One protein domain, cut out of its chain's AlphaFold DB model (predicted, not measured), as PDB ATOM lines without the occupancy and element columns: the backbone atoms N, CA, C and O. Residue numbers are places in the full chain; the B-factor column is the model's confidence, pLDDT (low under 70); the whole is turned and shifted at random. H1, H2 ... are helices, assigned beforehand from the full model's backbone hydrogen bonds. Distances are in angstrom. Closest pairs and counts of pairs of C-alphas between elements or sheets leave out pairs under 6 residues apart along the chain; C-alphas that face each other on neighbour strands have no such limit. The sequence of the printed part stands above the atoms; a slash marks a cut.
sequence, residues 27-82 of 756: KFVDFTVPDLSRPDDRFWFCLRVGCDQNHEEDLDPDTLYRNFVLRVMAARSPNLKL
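Overview. This is residues 27 to 82 of the 756 residues of an uncharacterized protein of Nelumbo nucifera (UniProt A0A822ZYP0). There is little regular structure here: from residue 27 an unnamed stretch makes a wide bend and folds back to the short helix H1, and beyond H1 a long arm, residues 57 to 82 with the helix H2, sticks out and makes the length. The printed part has 56 residues with two named helices, H1 then H2, and no named strand; its class is all helix, with 22 residues in named elements. It is extended, with a radius of gyration of the C-alphas of 18.5 A and spans of 54 by 24 by 19 A.

Arrangement. Look first at H1, residues 44 to 49, then at H2, residues 61 to 76: they are apart. In both, every O i to N i+4 pair is within hydrogen-bond range.

Along the chain. Find C-alpha 44 at (-4.624, 23.916, -37.913), where H1 begins. H2 runs 22.0 A from C-alpha 61 at (-9.701, 7.889, -24.796) to C-alpha 76 at (-13.058, -11.026, -35.601).

Size, cuts and confidence. The farthest C-alphas, Pro 34 and Leu 82, are 55.2 A apart. The printed part has no cut, and the link from H1 to H2 is long, 11 residues. In this model 27 residues have pLDDT under 70, among them 52 to 59.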
ATOM      1  N   LYS A  27     -13.601  29.850 -52.235       70.94
ATOM      2  CA  LYS A  27     -12.471  30.786 -52.217       70.94
ATOM      3  C   LYS A  27     -11.196  30.026 -51.852       70.94
ATOM      4  O   LYS A  27     -11.033  29.585 -50.716       70.94
ATOM      5  N   PHE A  28     -10.327  29.820 -52.845       63.12
ATOM      6  CA  PHE A  28      -9.144  28.982 -52.689       63.12
ATOM      7  C   PHE A  28      -8.276  29.517 -51.551       63.12
ATOM      8  O   PHE A  28      -7.907  30.689 -51.553       63.12
ATOM      9  N   VAL A  29      -7.956  28.636 -50.599       67.25
ATOM     10  CA  VAL A  29      -7.095  28.927 -49.447       67.25
ATOM     11  C   VAL A  29      -5.817  29.620 -49.921       67.25
ATOM     12  O   VAL A  29      -5.035  29.039 -50.676       67.25
ATOM     13  N   ASP A  30      -5.612  30.859 -49.478       63.50
ATOM     14  CA  ASP A  30      -4.472  31.663 -49.901       63.50
ATOM     15  C   ASP A  30      -3.201  31.244 -49.148       63.50
ATOM     16  O   ASP A  30      -2.987  31.585 -47.984       63.50
ATOM     17  N   PHE A  31      -2.338  30.502 -49.840       60.16
ATOM     18  CA  PHE A  31      -1.039  30.058 -49.335       60.16
ATOM     19  C   PHE A  31       0.037  31.164 -49.319       60.16
ATOM     20  O   PHE A  31       1.192  30.873 -49.007       60.16
ATOM     21  N   THR A  32      -0.290  32.412 -49.680       62.81
ATOM     22  CA  THR A  32       0.634  33.557 -49.575       62.81
ATOM     23  C   THR A  32       0.595  34.243 -48.208       62.81
ATOM     24  O   THR A  32       1.561  34.915 -47.843       62.81
ATOM     25  N   VAL A  33      -0.465  34.027 -47.419       70.12
ATOM     26  CA  VAL A  33      -0.538  34.477 -46.023       70.12
ATOM     27  C   VAL A  33       0.425  33.633 -45.172       70.12
ATOM     28  O   VAL A  33       0.310  32.406 -45.173       70.12
ATOM     29  N   PRO A  34       1.373  34.237 -44.428       60.75
ATOM     30  CA  PRO A  34       2.244  33.485 -43.532       60.75
ATOM     31  C   PRO A  34       1.437  32.835 -42.406       60.75
ATOM     32  O   PRO A  34       0.789  33.523 -41.616       60.75
ATOM     33  N   ASP A  35       1.502  31.508 -42.315       56.75
ATOM     34  CA  ASP A  35       0.776  30.752 -41.301       56.75
ATOM     35  C   ASP A  35       1.259  31.085 -39.884       56.75
ATOM     36  O   ASP A  35       2.328  30.661 -39.445       56.75
ATOM     37  N   LEU A  36       0.422  31.816 -39.144       61.41
ATOM     38  CA  LEU A  36       0.600  32.077 -37.710       61.41
ATOM     39  C   LEU A  36       0.320  30.829 -36.848       61.41
ATOM     40  O   LEU A  36       0.678  30.795 -35.669       61.41
ATOM     41  N   SER A  37      -0.305  29.797 -37.429       60.00
ATOM     42  CA  SER A  37      -0.531  28.503 -36.782       60.00
ATOM     43  C   SER A  37       0.784  27.731 -36.626       60.00
ATOM     44  O   SER A  37       1.539  27.526 -37.577       60.00
ATOM     45  N   ARG A  38       1.083  27.285 -35.398       58.47
ATOM     46  CA  ARG A  38       2.255  26.435 -35.137       58.47
ATOM     47  C   ARG A  38       2.075  25.057 -35.795       58.47
ATOM     48  O   ARG A  38       0.987  24.500 -35.691       58.47
ATOM     49  N   PRO A  39       3.147  24.427 -36.321       58.75
ATOM     50  CA  PRO A  39       3.085  23.065 -36.870       58.75
ATOM     51  C   PRO A  39       2.598  21.963 -35.907       58.75
ATOM     52  O   PRO A  39       2.245  20.883 -36.372       58.75
ATOM     53  N   ASP A  40       2.589  22.217 -34.592       63.03
ATOM     54  CA  ASP A  40       2.105  21.288 -33.555       63.03
ATOM     55  C   ASP A  40       0.590  21.385 -33.273       63.03
ATOM     56  O   ASP A  40       0.047  20.542 -32.554       63.03
ATOM     57  N   ASP A  41      -0.106  22.399 -33.801       73.94
ATOM     58  CA  ASP A  41      -1.555  22.522 -33.631       73.94
ATOM     59  C   ASP A  41      -2.275  21.447 -34.458       73.94
ATOM     60  O   ASP A  41      -2.416  21.553 -35.674       73.94
ATOM     61  N   ARG A  42      -2.767  20.402 -33.787       69.44
ATOM     62  CA  ARG A  42      -3.477  19.276 -34.419       69.44
ATOM     63  C   ARG A  42      -4.735  19.696 -35.187       69.44
ATOM     64  O   ARG A  42      -5.237  18.895 -35.973       69.44
ATOM     65  N   PHE A  43      -5.224  20.916 -34.975       72.88
ATOM     66  CA  PHE A  43      -6.461  21.437 -35.540       72.88
ATOM     67  C   PHE A  43      -6.228  22.546 -36.578       72.88
ATOM     68  O   PHE A  43      -7.202  23.036 -37.149       72.88
ATOM     69  N   TRP A  44      -4.968  22.869 -36.930       78.88
ATOM     70  CA  TRP A  44      -4.624  23.916 -37.913       78.88
ATOM     71  C   TRP A  44      -5.358  23.757 -39.252       78.88
ATOM     72  O   TRP A  44      -5.716  24.739 -39.904       78.88
ATOM     73  N   PHE A  45      -5.574  22.509 -39.678       73.75
ATOM     74  CA  PHE A  45      -6.278  22.177 -40.914       73.75
ATOM     75  C   PHE A  45      -7.780  22.459 -40.794       73.75
ATOM     76  O   PHE A  45      -8.386  23.027 -41.699       73.75
ATOM     77  N   CYS A  46      -8.372  22.114 -39.654       80.75
ATOM     78  CA  CYS A  46      -9.797  22.259 -39.383       80.75
ATOM     79  C   CYS A  46     -10.190  23.727 -39.170       80.75
ATOM     80  O   CYS A  46     -11.197  24.170 -39.716       80.75
ATOM     81  N   LEU A  47      -9.333  24.502 -38.493       72.25
ATOM     82  CA  LEU A  47      -9.436  25.963 -38.381       72.25
ATOM     83  C   LEU A  47      -9.381  26.676 -39.746       72.25
ATOM     84  O   LEU A  47      -9.915  27.771 -39.887       72.25
ATOM     85  N   ARG A  48      -8.730  26.070 -40.751       73.19
ATOM     86  CA  ARG A  48      -8.536  26.661 -42.087       73.19
ATOM     87  C   ARG A  48      -9.589  26.244 -43.110       73.19
ATOM     88  O   ARG A  48      -9.917  27.027 -43.995       73.19
ATOM     89  N   VAL A  49     -10.064  25.004 -43.031       75.88
ATOM     90  CA  VAL A  49     -11.033  24.429 -43.980       75.88
ATOM     91  C   VAL A  49     -12.477  24.610 -43.501       75.88
ATOM     92  O   VAL A  49     -13.389  24.557 -44.320       75.88
ATOM     93  N   GLY A  50     -12.679  24.860 -42.204       66.50
ATOM     94  CA  GLY A  50     -13.986  24.796 -41.561       66.50
ATOM     95  C   GLY A  50     -14.360  23.338 -41.310       66.50
ATOM     96  O   GLY A  50     -14.634  22.585 -42.242       66.50
ATOM     97  N   CYS A  51     -14.337  22.915 -40.048       79.62
ATOM     98  CA  CYS A  51     -14.861  21.616 -39.651       79.62
ATOM     99  C   CYS A  51     -15.910  21.810 -38.561       79.62
ATOM    100  O   CYS A  51     -15.598  22.346 -37.503       79.62
ATOM    101  N   ASP A  52     -17.120  21.308 -38.801       67.81
ATOM    102  CA  ASP A  52     -18.243  21.354 -37.850       67.81
ATOM    103  C   ASP A  52     -18.048  20.407 -36.645       67.81
ATOM    104  O   ASP A  52     -18.947  20.211 -35.830       67.81
ATOM    105  N   GLN A  53     -16.884  19.758 -36.549       68.62
ATOM    106  CA  GLN A  53     -16.496  18.944 -35.407       68.62
ATOM    107  C   GLN A  53     -15.802  19.837 -34.385       68.62
ATOM    108  O   GLN A  53     -14.678  20.286 -34.611       68.62
ATOM    109  N   ASN A  54     -16.449  20.042 -33.237       65.50
ATOM    110  CA  ASN A  54     -15.803  20.640 -32.074       65.50
ATOM    111  C   ASN A  54     -14.537  19.832 -31.752       65.50
ATOM    112  O   ASN A  54     -14.597  18.637 -31.460       65.50
ATOM    113  N   HIS A  55     -13.378  20.475 -31.871       63.56
ATOM    114  CA  HIS A  55     -12.081  19.822 -31.695       63.56
ATOM    115  C   HIS A  55     -11.542  19.899 -30.264       63.56
ATOM    116  O   HIS A  55     -10.493  19.326 -29.959       63.56
ATOM    117  N   GLU A  56     -12.294  20.543 -29.379       64.31
ATOM    118  CA  GLU A  56     -12.027  20.577 -27.953       64.31
ATOM    119  C   GLU A  56     -12.671  19.347 -27.280       64.31
ATOM    120  O   GLU A  56     -13.881  19.220 -27.144       64.31
ATOM    121  N   GLU A  57     -11.792  18.417 -26.900       61.28
ATOM    122  CA  GLU A  57     -11.879  17.557 -25.705       61.28
ATOM    123  C   GLU A  57     -12.904  16.394 -25.652       61.28
ATOM    124  O   GLU A  57     -12.624  15.418 -24.960       61.28
ATOM    125  N   ASP A  58     -13.978  16.370 -26.448       64.31
ATOM    126  CA  ASP A  58     -15.055  15.348 -26.347       64.31
ATOM    127  C   ASP A  58     -14.682  13.886 -26.721       64.31
ATOM    128  O   ASP A  58     -15.458  12.952 -26.484       64.31
ATOM    129  N   LEU A  59     -13.504  13.624 -27.303       69.31
ATOM    130  CA  LEU A  59     -13.058  12.255 -27.619       69.31
ATOM    131  C   LEU A  59     -12.327  11.592 -26.445       69.31
ATOM    132  O   LEU A  59     -11.114  11.368 -26.493       69.31
ATOM    133  N   ASP A  60     -13.105  11.203 -25.431       80.94
ATOM    134  CA  ASP A  60     -12.663  10.355 -24.319       80.94
ATOM    135  C   ASP A  60     -11.828   9.146 -24.824       80.94
ATOM    136  O   ASP A  60     -12.318   8.340 -25.634       80.94
ATOM    137  N   PRO A  61     -10.569   8.979 -24.361       83.88
ATOM    138  CA  PRO A  61      -9.701   7.889 -24.796       83.88
ATOM    139  C   PRO A  61     -10.248   6.503 -24.428       83.88
ATOM    140  O   PRO A  61      -9.993   5.545 -25.164       83.88
ATOM    141  N   ASP A  62     -11.028   6.381 -23.353       86.50
ATOM    142  CA  ASP A  62     -11.662   5.125 -22.952       86.50
ATOM    143  C   ASP A  62     -12.810   4.763 -23.902       86.50
ATOM    144  O   ASP A  62     -12.924   3.615 -24.336       86.50
ATOM    145  N   THR A  63     -13.616   5.736 -24.322       88.19
ATOM    146  CA  THR A  63     -14.636   5.595 -25.369       88.19
ATOM    147  C   THR A  63     -14.007   5.279 -26.724       88.19
ATOM    148  O   THR A  63     -14.506   4.402 -27.439       88.19
ATOM    149  N   LEU A  64     -12.876   5.896 -27.079       88.31
ATOM    150  CA  LEU A  64     -12.116   5.541 -28.281       88.31
ATOM    151  C   LEU A  64     -11.604   4.090 -28.212       88.31
ATOM    152  O   LEU A  64     -11.747   3.332 -29.178       88.31
ATOM    153  N   TYR A  65     -11.066   3.671 -27.061       92.31
ATOM    154  CA  TYR A  65     -10.582   2.311 -26.829       92.31
ATOM    155  C   TYR A  65     -11.717   1.275 -26.849       92.31
ATOM    156  O   TYR A  65     -11.609   0.269 -27.551       92.31
ATOM    157  N   ARG A  66     -12.846   1.539 -26.179       92.38
ATOM    158  CA  ARG A  66     -14.061   0.701 -26.216       92.38
ATOM    159  C   ARG A  66     -14.572   0.543 -27.647       92.38
ATOM    160  O   ARG A  66     -14.804  -0.581 -28.090       92.38
ATOM    161  N   ASN A  67     -14.660   1.633 -28.412       91.56
ATOM    162  CA  ASN A  67     -15.053   1.594 -29.823       91.56
ATOM    163  C   ASN A  67     -14.064   0.804 -30.698       91.56
ATOM    164  O   ASN A  67     -14.486   0.063 -31.590       91.56
ATOM    165  N   PHE A  68     -12.757   0.911 -30.443       93.62
ATOM    166  CA  PHE A  68     -11.743   0.093 -31.111       93.62
ATOM    167  C   PHE A  68     -11.899  -1.397 -30.773       93.62
ATOM    168  O   PHE A  68     -11.955  -2.222 -31.686       93.62
ATOM    169  N   VAL A  69     -12.038  -1.749 -29.491       94.00
ATOM    170  CA  VAL A  69     -12.228  -3.133 -29.026       94.00
ATOM    171  C   VAL A  69     -13.505  -3.736 -29.614       94.00
ATOM    172  O   VAL A  69     -13.439  -4.812 -30.207       94.00
ATOM    173  N   LEU A  70     -14.637  -3.028 -29.561       92.88
ATOM    174  CA  LEU A  70     -15.903  -3.462 -30.166       92.88
ATOM    175  C   LEU A  70     -15.771  -3.667 -31.683       92.88
ATOM    176  O   LEU A  70     -16.224  -4.684 -32.210       92.88
ATOM    177  N   ARG A  71     -15.092  -2.757 -32.395       93.31
ATOM    178  CA  ARG A  71     -14.836  -2.878 -33.841       93.31
ATOM    179  C   ARG A  71     -13.936  -4.074 -34.170       93.31
ATOM    180  O   ARG A  71     -14.203  -4.789 -35.136       93.31
ATOM    181  N   VAL A  72     -12.906  -4.328 -33.361       95.31
ATOM    182  CA  VAL A  72     -12.015  -5.493 -33.489       95.31
ATOM    183  C   VAL A  72     -12.756  -6.795 -33.180       95.31
ATOM    184  O   VAL A  72     -12.596  -7.761 -33.925       95.31
ATOM    185  N   MET A  73     -13.602  -6.832 -32.148       92.38
ATOM    186  CA  MET A  73     -14.436  -7.994 -31.826       92.38
ATOM    187  C   MET A  73     -15.465  -8.271 -32.924       92.38
ATOM    188  O   MET A  73     -15.559  -9.408 -33.380       92.38
ATOM    189  N   ALA A  74     -16.162  -7.253 -33.436       82.75
ATOM    190  CA  ALA A  74     -17.097  -7.403 -34.550       82.75
ATOM    191  C   ALA A  74     -16.400  -7.938 -35.817       82.75
ATOM    192  O   ALA A  74     -16.891  -8.884 -36.433       82.75
ATOM    193  N   ALA A  75     -15.226  -7.397 -36.167       81.94
ATOM    194  CA  ALA A  75     -14.438  -7.835 -37.322       81.94
ATOM    195  C   ALA A  75     -13.829  -9.242 -37.164       81.94
ATOM    196  O   ALA A  75     -13.643  -9.940 -38.161       81.94
ATOM    197  N   ARG A  76     -13.528  -9.668 -35.929       83.06
ATOM    198  CA  ARG A  76     -13.058 -11.026 -35.601       83.06
ATOM    199  C   ARG A  76     -14.192 -12.024 -35.366       83.06
ATOM    200  O   ARG A  76     -13.929 -13.225 -35.366       83.06
ATOM    201  N   SER A  77     -15.429 -11.567 -35.167       75.62
ATOM    202  CA  SER A  77     -16.558 -12.456 -34.905       75.62
ATOM    203  C   SER A  77     -16.824 -13.360 -36.125       75.62
ATOM    204  O   SER A  77     -17.030 -12.852 -37.233       75.62
ATOM    205  N   PRO A  78     -16.872 -14.698 -35.962       68.56
ATOM    206  CA  PRO A  78     -17.183 -15.608 -37.072       68.56
ATOM    207  C   PRO A  78     -18.553 -15.328 -37.710       68.56
ATOM    208  O   PRO A  78     -18.784 -15.611 -38.886       68.56
ATOM    209  N   ASN A  79     -19.459 -14.726 -36.934       61.72
ATOM    210  CA  ASN A  79     -20.874 -14.610 -37.253       61.72
ATOM    211  C   ASN A  79     -21.277 -13.311 -37.962       61.72
ATOM    212  O   ASN A  79     -22.398 -13.262 -38.464       61.72
ATOM    213  N   LEU A  80     -20.413 -12.293 -38.113       60.84
ATOM    214  CA  LEU A  80     -20.818 -11.043 -38.787       60.84
ATOM    215  C   LEU A  80     -21.237 -11.273 -40.253       60.84
ATOM    216  O   LEU A  80     -22.175 -10.647 -40.746       60.84
ATOM    217  N   LYS A  81     -20.586 -12.212 -40.956       60.25
ATOM    218  CA  LYS A  81     -21.005 -12.644 -42.304       60.25
ATOM    219  C   LYS A  81     -22.297 -13.467 -42.281       60.25
ATOM    220  O   LYS A  81     -23.090 -13.340 -43.211       60.25
ATOM    221  N   LEU A  82     -22.509 -14.278 -41.243       61.62
ATOM    222  CA  LEU A  82     -23.686 -15.138 -41.105       61.62
ATOM    223  C   LEU A  82     -24.937 -14.309 -40.778       61.62
ATOM    224  O   LEU A  82     -25.913 -14.360 -41.517       61.62
TER     225      LEU A  82